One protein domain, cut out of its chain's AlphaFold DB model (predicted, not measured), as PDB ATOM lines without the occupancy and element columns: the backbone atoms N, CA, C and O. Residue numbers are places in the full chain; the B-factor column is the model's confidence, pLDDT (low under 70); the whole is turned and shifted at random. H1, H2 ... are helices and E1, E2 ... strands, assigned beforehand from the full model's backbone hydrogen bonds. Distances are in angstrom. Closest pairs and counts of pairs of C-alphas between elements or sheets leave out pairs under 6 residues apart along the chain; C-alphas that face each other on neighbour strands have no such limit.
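What this domain is: This is residues 69 to 195 of the 388 residues of the protein "SCP domain-containing protein" of Dissostichus mawsoni (UniProt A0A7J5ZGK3). With little regular structure, this is two helices side by side, H1 and H2, with short H3 set steeply across H2, long loops round them and a small antiparallel hairpin, E1 and E2, beyond H1. Residues 155 to 161 stick out. The printed part has 127 residues, 39 in named elements, mostly helix, ordered H1 H2 H3 E1 E2; it is compact, with radius of gyration 14.8 A and spans of 44 by 35 by 30 A.

Where its parts are: H1, residues 69 to 82, spans 19.9 A from C-alpha 69 at (-48.780, 18.471, -28.065). H2 is residues 112 to 124, also 19.9 A; H3, residues 140 to 145. E1, residues 188 to 190, precedes E2, residues 193 to 195, ending at C-alpha 195 (-28.569, 11.373, -31.253).

How they stand to each other: H1 and H2 touch, their closest C-alphas Leu 74 and Ile 112 at 6.5 A, the same way at a shallow tilt of 18 degrees. H2, with residues 119 to 123 alone, touches H3, closest C-alphas Phe 120 and Tyr 142 at 4.9 A. In the hairpin, N 190 and O 193 are within hydrogen-bond range, 2.9 A. Every O i to N i+4 pair is within range in H1 and H3, 6 of 9 in H2.

The domain as a whole: The printed part has no cut. The links H1 to H2, H2 to H3 and H3 to E1 are long. Residues 97 to 109 and 148 to 169 are under pLDDT 70.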
ATOM      1  N   GLU A  69     -49.431  18.025 -29.319       85.12
ATOM      2  CA  GLU A  69     -48.780  18.471 -28.065       85.12
ATOM      3  C   GLU A  69     -48.574  17.326 -27.052       85.12
ATOM      4  O   GLU A  69     -47.626  17.318 -26.265       85.12
ATOM      5  N   GLN A  70     -49.494  16.358 -27.038       85.00
ATOM      6  CA  GLN A  70     -49.456  15.208 -26.141       85.00
ATOM      7  C   GLN A  70     -48.481  14.138 -26.634       85.00
ATOM      8  O   GLN A  70     -47.813  13.516 -25.812       85.00
ATOM      9  N   GLU A  71     -48.374  13.937 -27.947       82.50
ATOM     10  CA  GLU A  71     -47.374  13.062 -28.565       82.50
ATOM     11  C   GLU A  71     -45.956  13.607 -28.359       82.50
ATOM     12  O   GLU A  71     -45.049  12.850 -28.015       82.50
ATOM     13  N   GLU A  72     -45.761  14.922 -28.473       84.50
ATOM     14  CA  GLU A  72     -44.476  15.567 -28.172       84.50
ATOM     15  C   GLU A  72     -44.087  15.404 -26.702       84.50
ATOM     16  O   GLU A  72     -42.989  14.925 -26.415       84.50
ATOM     17  N   LEU A  73     -45.008  15.682 -25.773       87.62
ATOM     18  CA  LEU A  73     -44.783  15.459 -24.342       87.62
ATOM     19  C   LEU A  73     -44.515  13.977 -24.014       87.62
ATOM     20  O   LEU A  73     -43.700  13.674 -23.139       87.62
ATOM     21  N   LEU A  74     -45.187  13.048 -24.702       85.88
ATOM     22  CA  LEU A  74     -44.973  11.607 -24.555       85.88
ATOM     23  C   LEU A  74     -43.548  11.222 -24.975       85.88
ATOM     24  O   LEU A  74     -42.880  10.494 -24.239       85.88
ATOM     25  N   VAL A  75     -43.079  11.702 -26.130       85.75
ATOM     26  CA  VAL A  75     -41.732  11.418 -26.653       85.75
ATOM     27  C   VAL A  75     -40.649  12.070 -25.793       85.75
ATOM     28  O   VAL A  75     -39.691  11.394 -25.410       85.75
ATOM     29  N   GLU A  76     -40.813  13.345 -25.425       89.81
ATOM     30  CA  GLU A  76     -39.893  14.073 -24.542       89.81
ATOM     31  C   GLU A  76     -39.716  13.329 -23.211       89.81
ATOM     32  O   GLU A  76     -38.592  13.052 -22.782       89.81
ATOM     33  N   LEU A  77     -40.824  12.937 -22.573       91.44
ATOM     34  CA  LEU A  77     -40.786  12.314 -21.257       91.44
ATOM     35  C   LEU A  77     -40.297  10.855 -21.297       91.44
ATOM     36  O   LEU A  77     -39.584  10.437 -20.382       91.44
ATOM     37  N   HIS A  78     -40.580  10.091 -22.361       90.44
ATOM     38  CA  HIS A  78     -39.915   8.798 -22.583       90.44
ATOM     39  C   HIS A  78     -38.396   8.974 -22.683       90.44
ATOM     40  O   HIS A  78     -37.655   8.275 -21.995       90.44
ATOM     41  N   ASN A  79     -37.923   9.920 -23.499       92.06
ATOM     42  CA  ASN A  79     -36.494  10.179 -23.678       92.06
ATOM     43  C   ASN A  79     -35.824  10.625 -22.370       92.06
ATOM     44  O   ASN A  79     -34.761  10.112 -22.014       92.06
ATOM     45  N   HIS A  80     -36.498  11.469 -21.586       94.50
ATOM     46  CA  HIS A  80     -36.070  11.849 -20.241       94.50
ATOM     47  C   HIS A  80     -35.884  10.641 -19.303       94.50
ATOM     48  O   HIS A  80     -34.882  10.572 -18.588       94.50
ATOM     49  N   TYR A  81     -36.800   9.666 -19.304       94.75
ATOM     50  CA  TYR A  81     -36.671   8.456 -18.479       94.75
ATOM     51  C   TYR A  81     -35.644   7.451 -19.027       94.75
ATOM     52  O   TYR A  81     -34.906   6.841 -18.251       94.75
ATOM     53  N   ARG A  82     -35.515   7.323 -20.354       93.81
ATOM     54  CA  ARG A  82     -34.486   6.495 -21.017       93.81
ATOM     55  C   ARG A  82     -33.066   6.955 -20.669       93.81
ATOM     56  O   ARG A  82     -32.192   6.116 -20.467       93.81
ATOM     57  N   GLY A  83     -32.856   8.264 -20.505       94.50
ATOM     58  CA  GLY A  83     -31.593   8.845 -20.034       94.50
ATOM     59  C   GLY A  83     -31.288   8.662 -18.535       94.50
ATOM     60  O   GLY A  83     -30.218   9.069 -18.085       94.50
ATOM     61  N   GLN A  84     -32.198   8.065 -17.752       95.50
ATOM     62  CA  GLN A  84     -32.091   7.907 -16.287       95.50
ATOM     63  C   GLN A  84     -32.018   6.446 -15.812       95.50
ATOM     64  O   GLN A  84     -32.080   6.183 -14.609       95.50
ATOM     65  N   VAL A  85     -31.896   5.484 -16.730       94.50
ATOM     66  CA  VAL A  85     -31.896   4.055 -16.386       94.50
ATOM     67  C   VAL A  85     -30.712   3.640 -15.505       94.50
ATOM     68  O   VAL A  85     -29.634   4.235 -15.537       94.50
ATOM     69  N   SER A  86     -30.920   2.588 -14.711       93.19
ATOM     70  CA  SER A  86     -29.882   1.972 -13.884       93.19
ATOM     71  C   SER A  86     -29.904   0.448 -14.076       93.19
ATOM     72  O   SER A  86     -30.974  -0.146 -13.910       93.19
ATOM     73  N   PRO A  87     -28.766  -0.199 -14.404       94.44
ATOM     74  CA  PRO A  87     -27.451   0.399 -14.662       94.44
ATOM     75  C   PRO A  87     -27.430   1.258 -15.943       94.44
ATOM     76  O   PRO A  87     -28.380   1.266 -16.716       94.44
ATOM     77  N   SER A  88     -26.347   2.005 -16.173       96.56
ATOM     78  CA  SER A  88     -26.245   2.890 -17.340       96.56
ATOM     79  C   SER A  88     -26.200   2.113 -18.662       96.56
ATOM     80  O   SER A  88     -25.622   1.025 -18.749       96.56
ATOM     81  N   ALA A  89     -26.803   2.685 -19.704       95.25
ATOM     82  CA  ALA A  89     -26.915   2.067 -21.021       95.25
ATOM     83  C   ALA A  89     -25.828   2.573 -21.981       95.25
ATOM     84  O   ALA A  89     -25.675   3.777 -22.184       95.25
ATOM     85  N   SER A  90     -25.104   1.664 -22.643       95.12
ATOM     86  CA  SER A  90     -23.971   2.047 -23.502       95.12
ATOM     87  C   SER A  90     -24.358   2.689 -24.838       95.12
ATOM     88  O   SER A  90     -23.516   3.306 -25.482       95.12
ATOM     89  N   ALA A  91     -25.595   2.474 -25.290       92.88
ATOM     90  CA  ALA A  91     -26.070   2.850 -26.623       92.88
ATOM     91  C   ALA A  91     -27.600   3.044 -26.644       92.88
ATOM     92  O   ALA A  91     -28.304   2.421 -27.437       92.88
ATOM     93  N   MET A  92     -28.139   3.820 -25.698       92.06
ATOM     94  CA  MET A  92     -29.579   4.087 -25.655       92.06
ATOM     95  C   MET A  92     -29.965   5.040 -26.790       92.06
ATOM     96  O   MET A  92     -29.392   6.117 -26.905       92.06
ATOM     97  N   MET A  93     -30.935   4.659 -27.619       88.00
ATOM     98  CA  MET A  93     -31.443   5.512 -28.700       88.00
ATOM     99  C   MET A  93     -32.680   6.302 -28.245       88.00
ATOM    100  O   MET A  93     -33.431   5.798 -27.397       88.00
ATOM    101  N   PRO A  94     -32.931   7.502 -28.793       87.19
ATOM    102  CA  PRO A  94     -34.176   8.220 -28.565       87.19
ATOM    103  C   PRO A  94     -35.377   7.459 -29.144       87.19
ATOM    104  O   PRO A  94     -35.281   6.784 -30.170       87.19
ATOM    105  N   LEU A  95     -36.523   7.597 -28.485       83.19
ATOM    106  CA  LEU A  95     -37.838   7.326 -29.047       83.19
ATOM    107  C   LEU A  95     -38.175   8.407 -30.085       83.19
ATOM    108  O   LEU A  95     -37.924   9.591 -29.844       83.19
ATOM    109  N   LEU A  96     -38.776   7.995 -31.203       75.88
ATOM    110  CA  LEU A  96     -39.419   8.868 -32.190       75.88
ATOM    111  C   LEU A  96     -40.950   8.746 -32.104       75.88
ATOM    112  O   LEU A  96     -41.456   7.796 -31.509       75.88
ATOM    113  N   LYS A  97     -41.683   9.679 -32.732       61.12
ATOM    114  CA  LYS A  97     -43.160   9.769 -32.670       61.12
ATOM    115  C   LYS A  97     -43.910   8.492 -33.122       61.12
ATOM    116  O   LYS A  97     -45.051   8.306 -32.723       61.12
ATOM    117  N   GLU A  98     -43.287   7.586 -33.884       55.47
ATOM    118  CA  GLU A  98     -43.943   6.419 -34.510       55.47
ATOM    119  C   GLU A  98     -43.520   5.041 -33.939       55.47
ATOM    120  O   GLU A  98     -43.186   4.131 -34.702       55.47
ATOM    121  N   THR A  99     -43.460   4.812 -32.615       56.53
ATOM    122  CA  THR A  99     -43.185   3.434 -32.130       56.53
ATOM    123  C   THR A  99     -43.782   3.022 -30.782       56.53
ATOM    124  O   THR A  99     -43.560   3.666 -29.762       56.53
ATOM    125  N   GLY A 100     -44.378   1.822 -30.770       58.94
ATOM    126  CA  GLY A 100     -44.726   1.053 -29.571       58.94
ATOM    127  C   GLY A 100     -46.174   1.226 -29.104       58.94
ATOM    128  O   GLY A 100     -46.863   2.160 -29.494       58.94
ATOM    129  N   GLU A 101     -46.630   0.315 -28.242       57.38
ATOM    130  CA  GLU A 101     -47.942   0.384 -27.587       57.38
ATOM    131  C   GLU A 101     -47.771   0.188 -26.071       57.38
ATOM    132  O   GLU A 101     -47.252  -0.833 -25.628       57.38
ATOM    133  N   ASN A 102     -48.236   1.150 -25.268       58.59
ATOM    134  CA  ASN A 102     -48.349   1.041 -23.809       58.59
ATOM    135  C   ASN A 102     -49.758   1.493 -23.387       58.59
ATOM    136  O   ASN A 102     -50.250   2.521 -23.853       58.59
ATOM    137  N   LEU A 103     -50.421   0.743 -22.498       62.34
ATOM    138  CA  LEU A 103     -51.813   0.997 -22.100       62.34
ATOM    139  C   LEU A 103     -51.908   1.634 -20.708       62.34
ATOM    140  O   LEU A 103     -51.463   1.056 -19.718       62.34
ATOM    141  N   PHE A 104     -52.545   2.804 -20.617       60.22
ATOM    142  CA  PHE A 104     -52.851   3.477 -19.350       60.22
ATOM    143  C   PHE A 104     -54.364   3.573 -19.131       60.22
ATOM    144  O   PHE A 104     -55.123   3.828 -20.064       60.22
ATOM    145  N   ALA A 105     -54.808   3.411 -17.883       54.22
ATOM    146  CA  ALA A 105     -56.205   3.582 -17.499       54.22
ATOM    147  C   ALA A 105     -56.316   4.321 -16.158       54.22
ATOM    148  O   ALA A 105     -55.778   3.881 -15.143       54.22
ATOM    149  N   GLY A 106     -57.064   5.425 -16.153       59.75
ATOM    150  CA  GLY A 106     -57.350   6.239 -14.971       59.75
ATOM    151  C   GLY A 106     -58.832   6.601 -14.870       59.75
ATOM    152  O   GLY A 106     -59.604   6.412 -15.808       59.75
ATOM    153  N   THR A 107     -59.250   7.132 -13.719       59.31
ATOM    154  CA  THR A 107     -60.637   7.586 -13.475       59.31
ATOM    155  C   THR A 107     -60.849   9.079 -13.761       59.31
ATOM    156  O   THR A 107     -61.852   9.648 -13.334       59.31
ATOM    157  N   GLY A 108     -59.895   9.725 -14.433       65.88
ATOM    158  CA  GLY A 108     -59.885  11.150 -14.769       65.88
ATOM    159  C   GLY A 108     -59.326  11.384 -16.179       65.88
ATOM    160  O   GLY A 108     -59.156  10.413 -16.918       65.88
ATOM    161  N   PRO A 109     -59.054  12.643 -16.570       69.50
ATOM    162  CA  PRO A 109     -58.364  12.935 -17.827       69.50
ATOM    163  C   PRO A 109     -56.982  12.262 -17.867       69.50
ATOM    164  O   PRO A 109     -56.377  12.021 -16.823       69.50
ATOM    165  N   LEU A 110     -56.492  11.959 -19.072       76.69
ATOM    166  CA  LEU A 110     -55.180  11.347 -19.267       76.69
ATOM    167  C   LEU A 110     -54.067  12.324 -18.866       76.69
ATOM    168  O   LEU A 110     -53.842  13.320 -19.552       76.69
ATOM    169  N   ASP A 111     -53.351  12.006 -17.789       84.81
ATOM    170  CA  ASP A 111     -52.099  12.660 -17.420       84.81
ATOM    171  C   ASP A 111     -50.923  11.780 -17.872       84.81
ATOM    172  O   ASP A 111     -50.637  10.731 -17.294       84.81
ATOM    173  N   ILE A 112     -50.257  12.212 -18.944       85.12
ATOM    174  CA  ILE A 112     -49.113  11.514 -19.548       85.12
ATOM    175  C   ILE A 112     -47.911  11.499 -18.600       85.12
ATOM    176  O   ILE A 112     -47.149  10.531 -18.593       85.12
ATOM    177  N   ARG A 113     -47.761  12.536 -17.764       90.38
ATOM    178  CA  ARG A 113     -46.677  12.620 -16.787       90.38
ATOM    179  C   ARG A 113     -46.881  11.600 -15.680       90.38
ATOM    180  O   ARG A 113     -45.970  10.826 -15.410       90.38
ATOM    181  N   GLU A 114     -48.082  11.548 -15.109       89.06
ATOM    182  CA  GLU A 114     -48.424  10.557 -14.085       89.06
ATOM    183  C   GLU A 114     -48.370   9.119 -14.638       89.06
ATOM    184  O   GLU A 114     -47.948   8.197 -13.935       89.06
ATOM    185  N   ALA A 115     -48.770   8.910 -15.898       87.81
ATOM    186  CA  ALA A 115     -48.704   7.609 -16.563       87.81
ATOM    187  C   ALA A 115     -47.261   7.112 -16.736       87.81
ATOM    188  O   ALA A 115     -46.934   6.013 -16.283       87.81
ATOM    189  N   LEU A 116     -46.389   7.932 -17.336       88.38
ATOM    190  CA  LEU A 116     -44.989   7.570 -17.562       88.38
ATOM    191  C   LEU A 116     -44.191   7.453 -16.265       88.38
ATOM    192  O   LEU A 116     -43.378   6.540 -16.151       88.38
ATOM    193  N   GLU A 117     -44.450   8.307 -15.273       92.75
ATOM    194  CA  GLU A 117     -43.826   8.189 -13.953       92.75
ATOM    195  C   GLU A 117     -44.170   6.841 -13.303       92.75
ATOM    196  O   GLU A 117     -43.277   6.140 -12.827       92.75
ATOM    197  N   LYS A 118     -45.441   6.417 -13.342       89.25
ATOM    198  CA  LYS A 118     -45.864   5.112 -12.807       89.25
ATOM    199  C   LYS A 118     -45.246   3.935 -13.552       89.25
ATOM    200  O   LYS A 118     -44.805   2.997 -12.895       89.25
ATOM    201  N   TRP A 119     -45.202   3.978 -14.886       91.94
ATOM    202  CA  TRP A 119     -44.540   2.941 -15.683       91.94
ATOM    203  C   TRP A 119     -43.042   2.881 -15.401       91.94
ATOM    204  O   TRP A 119     -42.503   1.792 -15.253       91.94
ATOM    205  N   PHE A 120     -42.367   4.026 -15.275       93.31
ATOM    206  CA  PHE A 120     -40.948   4.062 -14.934       93.31
ATOM    207  C   PHE A 120     -40.693   3.483 -13.537       93.31
ATOM    208  O   PHE A 120     -39.794   2.665 -13.378       93.31
ATOM    209  N   LEU A 121     -41.511   3.834 -12.539       94.88
ATOM    210  CA  LEU A 121     -41.364   3.376 -11.150       94.88
ATOM    211  C   LEU A 121     -41.474   1.852 -10.953       94.88
ATOM    212  O   LEU A 121     -41.044   1.364  -9.905       94.88
ATOM    213  N   GLU A 122     -41.954   1.078 -11.935       94.19
ATOM    214  CA  GLU A 122     -41.852  -0.392 -11.890       94.19
ATOM    215  C   GLU A 122     -40.382  -0.874 -11.849       94.19
ATOM    216  O   GLU A 122     -40.107  -1.987 -11.399       94.19
ATOM    217  N   HIS A 123     -39.411  -0.015 -12.202       93.50
ATOM    218  CA  HIS A 123     -37.974  -0.263 -12.018       93.50
ATOM    219  C   HIS A 123     -37.582  -0.596 -10.570       93.50
ATOM    220  O   HIS A 123     -36.496  -1.122 -10.331       93.50
ATOM    221  N   LEU A 124     -38.410  -0.234  -9.583       94.50
ATOM    222  CA  LEU A 124     -38.172  -0.531  -8.167       94.50
ATOM    223  C   LEU A 124     -38.398  -2.014  -7.833       94.50
ATOM    224  O   LEU A 124     -37.886  -2.489  -6.820       94.50
ATOM    225  N   ASP A 125     -39.153  -2.722  -8.675       94.56
ATOM    226  CA  ASP A 125     -39.482  -4.142  -8.543       94.56
ATOM    227  C   ASP A 125     -38.776  -5.026  -9.598       94.56
ATOM    228  O   ASP A 125     -38.873  -6.255  -9.509       94.56
ATOM    229  N   HIS A 126     -38.067  -4.426 -10.568       92.12
ATOM    230  CA  HIS A 126     -37.318  -5.092 -11.649       92.12
ATOM    231  C   HIS A 126     -35.848  -5.340 -11.277       92.12
ATOM    232  O   HIS A 126     -35.175  -4.461 -10.739       92.12
ATOM    233  N   ASP A 127     -35.322  -6.517 -11.622       91.25
ATOM    234  CA  ASP A 127     -33.890  -6.830 -11.559       91.25
ATOM    235  C   ASP A 127     -33.317  -6.960 -12.980       91.25
ATOM    236  O   ASP A 127     -33.534  -7.940 -13.696       91.25
ATOM    237  N   PHE A 128     -32.523  -5.964 -13.376       90.12
ATOM    238  CA  PHE A 128     -31.868  -5.913 -14.681       90.12
ATOM    239  C   PHE A 128     -30.883  -7.071 -14.932       90.12
ATOM    240  O   PHE A 128     -30.682  -7.469 -16.082       90.12
ATOM    241  N   GLN A 129     -30.251  -7.639 -13.896       86.94
ATOM    242  CA  GLN A 129     -29.207  -8.650 -14.101       86.94
ATOM    243  C   GLN A 129     -29.774  -9.981 -14.604       86.94
ATOM    244  O   GLN A 129     -29.132 -10.658 -15.412       86.94
ATOM    245  N   ASN A 130     -30.970 -10.342 -14.150       86.06
ATOM    246  CA  ASN A 130     -31.669 -11.575 -14.518       86.06
ATOM    247  C   ASN A 130     -32.930 -11.323 -15.376       86.06
ATOM    248  O   ASN A 130     -33.598 -12.279 -15.756       86.06
ATOM    249  N   ASN A 131     -33.226 -10.052 -15.687       85.94
ATOM    250  CA  ASN A 131     -34.427  -9.576 -16.376       85.94
ATOM    251  C   ASN A 131     -35.744 -10.078 -15.747       85.94
ATOM    252  O   ASN A 131     -36.693 -10.420 -16.451       85.94
ATOM    253  N   SER A 132     -35.791 -10.157 -14.415       88.25
ATOM    254  CA  SER A 132     -36.968 -10.610 -13.667       88.25
ATOM    255  C   SER A 132     -37.717  -9.456 -13.006       88.25
ATOM    256  O   SER A 132     -37.193  -8.358 -12.822       88.25
ATOM    257  N   CYS A 133     -38.964  -9.727 -12.639       91.19
ATOM    258  CA  CYS A 133     -39.803  -8.851 -11.836       91.19
ATOM    259  C   CYS A 133     -40.095  -9.544 -10.501       91.19
ATOM    260  O   CYS A 133     -40.180 -10.774 -10.443       91.19
ATOM    261  N   SER A 134     -40.248  -8.763  -9.436       93.00
ATOM    262  CA  SER A 134     -40.597  -9.269  -8.105       93.00
ATOM    263  C   SER A 134     -41.931 -10.036  -8.109       93.00
ATOM    264  O   SER A 134     -42.824  -9.746  -8.906       93.00
ATOM    265  N   GLU A 135     -42.080 -11.013  -7.207       91.00
ATOM    266  CA  GLU A 135     -43.312 -11.813  -7.090       91.00
ATOM    267  C   GLU A 135     -44.553 -10.912  -6.923       91.00
ATOM    268  O   GLU A 135     -44.532  -9.931  -6.177       91.00
ATOM    269  N   ASP A 136     -45.630 -11.244  -7.643       88.75
ATOM    270  CA  ASP A 136     -46.894 -10.492  -7.720       88.75
ATOM    271  C   ASP A 136     -46.785  -9.022  -8.204       88.75
ATOM    272  O   ASP A 136     -47.719  -8.234  -8.016       88.75
ATOM    273  N   LYS A 137     -45.681  -8.635  -8.865       91.69
ATOM    274  CA  LYS A 137     -45.495  -7.311  -9.487       91.69
ATOM    275  C   LYS A 137     -45.560  -7.350 -11.015       91.69
ATOM    276  O   LYS A 137     -45.481  -8.403 -11.642       91.69
ATOM    277  N   LEU A 138     -45.727  -6.168 -11.609       88.19
ATOM    278  CA  LEU A 138     -45.684  -5.931 -13.049       88.19
ATOM    279  C   LEU A 138     -44.511  -4.986 -13.328       88.19
ATOM    280  O   LEU A 138     -44.406  -3.960 -12.665       88.19
ATOM    281  N   CYS A 139     -43.647  -5.360 -14.272       90.00
ATOM    282  CA  CYS A 139     -42.485  -4.567 -14.701       90.00
ATOM    283  C   CYS A 139     -42.440  -4.346 -16.225       90.00
ATOM    284  O   CYS A 139     -41.456  -3.834 -16.756       90.00
ATOM    285  N   GLY A 140     -43.478  -4.799 -16.939       84.75
ATOM    286  CA  GLY A 140     -43.507  -4.833 -18.402       84.75
ATOM    287  C   GLY A 140     -43.629  -3.454 -19.049       84.75
ATOM    288  O   GLY A 140     -43.187  -3.283 -20.187       84.75
ATOM    289  N   HIS A 141     -44.187  -2.466 -18.340       88.50
ATOM    290  CA  HIS A 141     -44.260  -1.105 -18.857       88.50
ATOM    291  C   HIS A 141     -42.901  -0.413 -18.710       88.50
ATOM    292  O   HIS A 141     -42.445   0.217 -19.662       88.50
ATOM    293  N   TYR A 142     -42.201  -0.599 -17.580       90.81
ATOM    294  CA  TYR A 142     -40.819  -0.117 -17.421       90.81
ATOM    295  C   TYR A 142     -39.900  -0.664 -18.517       90.81
ATOM    296  O   TYR A 142     -39.223   0.110 -19.198       90.81
ATOM    297  N   THR A 143     -39.902  -1.981 -18.741       88.19
ATOM    298  CA  THR A 143     -39.033  -2.592 -19.758       88.19
ATOM    299  C   THR A 143     -39.375  -2.128 -21.178       88.19
ATOM    300  O   THR A 143     -38.463  -1.994 -21.992       88.19
ATOM    301  N   GLN A 144     -40.641  -1.784 -21.456       85.56
ATOM    302  CA  GLN A 144     -41.064  -1.199 -22.732       85.56
ATOM    303  C   GLN A 144     -40.632   0.273 -22.889       85.56
ATOM    304  O   GLN A 144     -40.178   0.653 -23.967       85.56
ATOM    305  N   VAL A 145     -40.708   1.096 -21.832       88.00
ATOM    306  CA  VAL A 145     -40.234   2.501 -21.839       88.00
ATOM    307  C   VAL A 145     -38.737   2.579 -22.173       88.00
ATOM    308  O   VAL A 145     -38.299   3.466 -22.909       88.00
ATOM    309  N   ILE A 146     -37.945   1.631 -21.666       88.81
ATOM    310  CA  ILE A 146     -36.475   1.632 -21.754       88.81
ATOM    311  C   ILE A 146     -35.906   0.709 -22.846       88.81
ATOM    312  O   ILE A 146     -34.694   0.502 -22.899       88.81
ATOM    313  N   TYR A 147     -36.751   0.116 -23.697       84.06
ATOM    314  CA  TYR A 147     -36.304  -0.898 -24.656       84.06
ATOM    315  C   TYR A 147     -35.357  -0.315 -25.718       84.06
ATOM    316  O   TYR A 147     -35.611   0.757 -26.274       84.06
ATOM    317  N   LYS A 148     -34.271  -1.032 -26.029       63.72
ATOM    318  CA  LYS A 148     -33.196  -0.617 -26.951       63.72
ATOM    319  C   LYS A 148     -33.697  -0.228 -28.341       63.72
ATOM    320  O   LYS A 148     -33.124   0.669 -28.953       63.72
ATOM    321  N   TYR A 149     -34.748  -0.887 -28.823       60.22
ATOM    322  CA  TYR A 149     -35.323  -0.667 -30.144       60.22
ATOM    323  C   TYR A 149     -36.738  -0.113 -30.021       60.22
ATOM    324  O   TYR A 149     -37.694  -0.827 -29.737       60.22
ATOM    325  N   THR A 150     -36.843   1.181 -30.283       53.03
ATOM    326  CA  THR A 150     -38.054   1.842 -30.762       53.03
ATOM    327  C   THR A 150     -37.650   2.448 -32.104       53.03
ATOM    328  O   THR A 150     -36.812   3.348 -32.142       53.03
ATOM    329  N   HIS A 151     -38.049   1.793 -33.197       50.59
ATOM    330  CA  HIS A 151     -37.275   1.738 -34.438       50.59
ATOM    331  C   HIS A 151     -37.166   3.065 -35.199       50.59
ATOM    332  O   HIS A 151     -38.083   3.500 -35.886       50.59
ATOM    333  N   LEU A 152     -35.932   3.565 -35.249       38.59
ATOM    334  CA  LEU A 152     -35.391   4.515 -36.227       38.59
ATOM    335  C   LEU A 152     -35.257   3.897 -37.650       38.59
ATOM    336  O   LEU A 152     -34.243   4.074 -38.318       38.59
ATOM    337  N   TYR A 153     -36.244   3.112 -38.113       35.62
ATOM    338  CA  TYR A 153     -36.173   2.348 -39.373       35.62
ATOM    339  C   TYR A 153     -37.489   2.330 -40.179       35.62
ATOM    340  O   TYR A 153     -37.992   1.279 -40.570       35.62
ATOM    341  N   THR A 154     -38.001   3.512 -40.527       32.22
ATOM    342  CA  THR A 154     -39.078   3.702 -41.523       32.22
ATOM    343  C   THR A 154     -38.576   4.261 -42.867       32.22
ATOM    344  O   THR A 154     -39.308   4.952 -43.569       32.22
ATOM    345  N   ARG A 155     -37.342   3.933 -43.302       30.69
ATOM    346  CA  ARG A 155     -36.896   4.247 -44.683       30.69
ATOM    347  C   ARG A 155     -35.932   3.262 -45.365       30.69
ATOM    348  O   ARG A 155     -35.156   3.678 -46.218       30.69
ATOM    349  N   LEU A 156     -36.000   1.957 -45.082       33.22
ATOM    350  CA  LEU A 156     -35.497   0.954 -46.041       33.22
ATOM    351  C   LEU A 156     -36.169  -0.420 -45.858       33.22
ATOM    352  O   LEU A 156     -36.084  -1.016 -44.792       33.22
ATOM    353  N   TYR A 157     -36.760  -0.921 -46.950       28.69
ATOM    354  CA  TYR A 157     -37.465  -2.204 -47.115       28.69
ATOM    355  C   TYR A 157     -38.859  -2.352 -46.479       28.69
ATOM    356  O   TYR A 157     -39.041  -2.373 -45.266       28.69
ATOM    357  N   LEU A 158     -39.849  -2.590 -47.351       37.12
ATOM    358  CA  LEU A 158     -41.168  -3.102 -46.983       37.12
ATOM    359  C   LEU A 158     -41.019  -4.498 -46.356       37.12
ATOM    360  O   LEU A 158     -40.840  -5.456 -47.099       37.12
ATOM    361  N   TYR A 159     -41.106  -4.604 -45.029       33.41
ATOM    362  CA  TYR A 159     -41.684  -5.728 -44.267       33.41
ATOM    363  C   TYR A 159     -41.647  -5.361 -42.775       33.41
ATOM    364  O   TYR A 159     -40.895  -5.938 -41.991       33.41
ATOM    365  N   THR A 160     -42.453  -4.372 -42.379       31.23
ATOM    366  CA  THR A 160     -42.551  -3.927 -40.984       31.23
ATOM    367  C   THR A 160     -43.233  -5.002 -40.138       31.23
ATOM    368  O   THR A 160     -44.458  -5.052 -40.030       31.23
ATOM    369  N   TRP A 161     -42.441  -5.885 -39.532       29.53
ATOM    370  CA  TRP A 161     -42.881  -6.584 -38.332       29.53
ATOM    371  C   TRP A 161     -42.806  -5.586 -37.174       29.53
ATOM    372  O   TRP A 161     -41.734  -5.020 -36.957       29.53
ATOM    373  N   PRO A 162     -43.895  -5.351 -36.424       41.03
ATOM    374  CA  PRO A 162     -43.779  -4.672 -35.148       41.03
ATOM    375  C   PRO A 162     -43.027  -5.610 -34.200       41.03
ATOM    376  O   PRO A 162     -43.602  -6.566 -33.671       41.03
ATOM    377  N   GLU A 163     -41.732  -5.357 -34.007       44.25
ATOM    378  CA  GLU A 163     -40.963  -5.930 -32.903       44.25
ATOM    379  C   GLU A 163     -41.471  -5.303 -31.598       44.25
ATOM    380  O   GLU A 163     -40.917  -4.345 -31.062       44.25
ATOM    381  N   LEU A 164     -42.606  -5.828 -31.126       51.91
ATOM    382  CA  LEU A 164     -43.090  -5.619 -29.769       51.91
ATOM    383  C   LEU A 164     -41.950  -6.020 -28.826       51.91
ATOM    384  O   LEU A 164     -41.442  -7.139 -28.928       51.91
ATOM    385  N   GLY A 165     -41.532  -5.096 -27.960       56.62
ATOM    386  CA  GLY A 165     -40.407  -5.308 -27.055       56.62
ATOM    387  C   GLY A 165     -40.696  -6.376 -25.997       56.62
ATOM    388  O   GLY A 165     -41.726  -7.049 -26.012       56.62
ATOM    389  N   ASN A 166     -39.794  -6.490 -25.022       63.34
ATOM    390  CA  ASN A 166     -39.902  -7.447 -23.913       63.34
ATOM    391  C   ASN A 166     -39.855  -8.930 -24.346       63.34
ATOM    392  O   ASN A 166     -40.641  -9.744 -23.855       63.34
ATOM    393  N   TYR A 167     -38.922  -9.313 -25.227       59.69
ATOM    394  CA  TYR A 167     -38.673 -10.735 -25.496       59.69
ATOM    395  C   TYR A 167     -38.207 -11.465 -24.224       59.69
ATOM    396  O   TYR A 167     -37.355 -10.966 -23.484       59.69
ATOM    397  N   GLU A 168     -38.754 -12.661 -23.974       59.38
ATOM    398  CA  GLU A 168     -38.335 -13.503 -22.846       59.38
ATOM    399  C   GLU A 168     -36.814 -13.745 -22.900       59.38
ATOM    400  O   GLU A 168     -36.249 -14.014 -23.958       59.38
ATOM    401  N   GLU A 169     -36.153 -13.620 -21.745       65.50
ATOM    402  CA  GLU A 169     -34.692 -13.721 -21.560       65.50
ATOM    403  C   GLU A 169     -33.823 -12.607 -22.201       65.50
ATOM    404  O   GLU A 169     -32.636 -12.519 -21.869       65.50
ATOM    405  N   GLU A 170     -34.359 -11.690 -23.022       74.88
ATOM    406  CA  GLU A 170     -33.570 -10.584 -23.594       74.88
ATOM    407  C   GLU A 170     -33.577  -9.324 -22.707       74.88
ATOM    408  O   GLU A 170     -34.624  -8.772 -22.369       74.88
ATOM    409  N   ARG A 171     -32.385  -8.824 -22.341       84.75
ATOM    410  CA  ARG A 171     -32.249  -7.570 -21.579       84.75
ATOM    411  C   ARG A 171     -32.716  -6.368 -22.413       84.75
ATOM    412  O   ARG A 171     -32.358  -6.284 -23.590       84.75
ATOM    413  N   PRO A 172     -33.396  -5.378 -21.803       87.00
ATOM    414  CA  PRO A 172     -33.953  -4.255 -22.546       87.00
ATOM    415  C   PRO A 172     -32.881  -3.356 -23.175       87.00
ATOM    416  O   PRO A 172     -33.153  -2.730 -24.187       87.00
ATOM    417  N   TYR A 173     -31.660  -3.307 -22.635       91.19
ATOM    418  CA  TYR A 173     -30.521  -2.591 -23.223       91.19
ATOM    419  C   TYR A 173     -29.183  -3.220 -22.805       91.19
ATOM    420  O   TYR A 173     -29.123  -4.129 -21.974       91.19
ATOM    421  N   VAL A 174     -28.090  -2.732 -23.399       91.44
ATOM    422  CA  VAL A 174     -26.719  -3.156 -23.080       91.44
ATOM    423  C   VAL A 174     -26.111  -2.225 -22.031       91.44
ATOM    424  O   VAL A 174     -26.068  -1.012 -22.223       91.44
ATOM    425  N   GLU A 175     -25.610  -2.804 -20.941       94.62
ATOM    426  CA  GLU A 175     -24.929  -2.092 -19.853       94.62
ATOM    427  C   GLU A 175     -23.551  -1.543 -20.283       94.62
ATOM    428  O   GLU A 175     -22.771  -2.218 -20.971       94.62
ATOM    429  N   GLY A 176     -23.244  -0.317 -19.853       95.12
ATOM    430  CA  GLY A 176     -21.942   0.338 -20.010       95.12
ATOM    431  C   GLY A 176     -22.002   1.844 -19.746       95.12
ATOM    432  O   GLY A 176     -23.044   2.371 -19.368       95.12
ATOM    433  N   GLU A 177     -20.887   2.553 -19.934       96.75
ATOM    434  CA  GLU A 177     -20.864   4.020 -19.819       96.75
ATOM    435  C   GLU A 177     -21.762   4.658 -20.886       96.75
ATOM    436  O   GLU A 177     -21.792   4.180 -22.024       96.75
ATOM    437  N   TRP A 178     -22.489   5.722 -20.533       95.81
ATOM    438  CA  TRP A 178     -23.419   6.399 -21.440       95.81
ATOM    439  C   TRP A 178     -22.761   6.739 -22.778       95.81
ATOM    440  O   TRP A 178     -21.641   7.248 -22.812       95.81
ATOM    441  N   CYS A 179     -23.453   6.424 -23.871       94.69
ATOM    442  CA  CYS A 179     -23.009   6.667 -25.246       94.69
ATOM    443  C   CYS A 179     -21.679   6.001 -25.682       94.69
ATOM    444  O   CYS A 179     -21.247   6.182 -26.818       94.69
ATOM    445  N   SER A 180     -21.042   5.171 -24.844       95.50
ATOM    446  CA  SER A 180     -19.759   4.504 -25.156       95.50
ATOM    447  C   SER A 180     -19.795   3.517 -26.333       95.50
ATOM    448  O   SER A 180     -18.749   3.023 -26.758       95.50
ATOM    449  N   ARG A 181     -20.987   3.187 -26.843       94.00
ATOM    450  CA  ARG A 181     -21.215   2.297 -27.990       94.00
ATOM    451  C   ARG A 181     -22.271   2.840 -28.963       94.00
ATOM    452  O   ARG A 181     -22.981   2.046 -29.580       94.00
ATOM    453  N   CYS A 182     -22.415   4.160 -29.078       92.31
ATOM    454  CA  CYS A 182     -23.304   4.731 -30.089       92.31
ATOM    455  C   CYS A 182     -22.887   4.329 -31.523       92.31
ATOM    456  O   CYS A 182     -21.691   4.173 -31.785       92.31
ATOM    457  N   PRO A 183     -23.847   4.151 -32.453       89.38
ATOM    458  CA  PRO A 183     -23.564   3.960 -33.876       89.38
ATOM    459  C   PRO A 183     -22.774   5.121 -34.499       89.38
ATOM    460  O   PRO A 183     -22.884   6.261 -34.055       89.38
ATOM    461  N   GLU A 184     -22.038   4.851 -35.582       85.94
ATOM    462  CA  GLU A 184     -21.202   5.850 -36.279       85.94
ATOM    463  C   GLU A 184     -21.996   7.061 -36.811       85.94
ATOM    464  O   GLU A 184     -21.426   8.134 -36.981       85.94
ATOM    465  N   ASN A 185     -23.305   6.907 -37.037       82.81
ATOM    466  CA  ASN A 185     -24.219   7.955 -37.498       82.81
ATOM    467  C   ASN A 185     -25.008   8.656 -36.368       82.81
ATOM    468  O   ASN A 185     -25.902   9.446 -36.665       82.81
ATOM    469  N   LEU A 186     -24.738   8.327 -35.099       88.19
ATOM    470  CA  LEU A 186     -25.396   8.882 -33.906       88.19
ATOM    471  C   LEU A 186     -24.355   9.185 -32.807       88.19
ATOM    472  O   LEU A 186     -24.497   8.728 -31.670       88.19
ATOM    473  N   GLN A 187     -23.241   9.840 -33.159       85.31
ATOM    474  CA  GLN A 187     -22.086   9.985 -32.261       85.31
ATOM    475  C   GLN A 187     -22.278  11.073 -31.197       85.31
ATOM    476  O   GLN A 187     -21.714  10.960 -30.103       85.31
ATOM    477  N   LYS A 188     -23.101  12.090 -31.467       91.81
ATOM    478  CA  LYS A 188     -23.524  13.082 -30.482       91.81
ATOM    479  C   LYS A 188     -24.272  12.391 -29.334       91.81
ATOM    480  O   LYS A 188     -25.299  11.737 -29.510       91.81
ATOM    481  N   CYS A 189     -23.746  12.560 -28.125       93.69
ATOM    482  CA  CYS A 189     -24.376  12.099 -26.894       93.69
ATOM    483  C   CYS A 189     -25.163  13.246 -26.261       93.69
ATOM    484  O   CYS A 189     -24.568  14.221 -25.800       93.69
ATOM    485  N   GLU A 190     -26.485  13.128 -26.204       93.38
ATOM    486  CA  GLU A 190     -27.356  14.157 -25.640       93.38
ATOM    487  C   GLU A 190     -28.320  13.534 -24.632       93.38
ATOM    488  O   GLU A 190     -29.008  12.563 -24.929       93.38
ATOM    489  N   ASN A 191     -28.339  14.056 -23.399       94.19
ATOM    490  CA  ASN A 191     -29.159  13.529 -22.297       94.19
ATOM    491  C   ASN A 191     -29.012  12.004 -22.076       94.19
ATOM    492  O   ASN A 191     -29.976  11.319 -21.740       94.19
ATOM    493  N   ASN A 192     -27.787  11.485 -22.244       95.94
ATOM    494  CA  ASN A 192     -27.420  10.060 -22.190       95.94
ATOM    495  C   ASN A 192     -28.000   9.180 -23.325       95.94
ATOM    496  O   ASN A 192     -27.990   7.951 -23.217       95.94
ATOM    497  N   LEU A 193     -28.467   9.795 -24.416       92.94
ATOM    498  CA  LEU A 193     -28.978   9.144 -25.622       92.94
ATOM    499  C   LEU A 193     -28.034   9.383 -26.814       92.94
ATOM    500  O   LEU A 193     -27.425  10.446 -26.929       92.94
ATOM    501  N   CYS A 194     -27.947   8.406 -27.716       92.06
ATOM    502  CA  CYS A 194     -27.263   8.524 -29.005       92.06
ATOM    503  C   CYS A 194     -28.159   9.281 -29.991       92.06
ATOM    504  O   CYS A 194     -29.160   8.727 -30.452       92.06
ATOM    505  N   VAL A 195     -27.818  10.526 -30.314       89.75
ATOM    506  CA  VAL A 195     -28.569  11.373 -31.253       89.75
ATOM    507  C   VAL A 195     -27.740  11.655 -32.503       89.75
ATOM    508  O   VAL A 195     -26.525  11.478 -32.505       89.75
TER     509      VAL A 195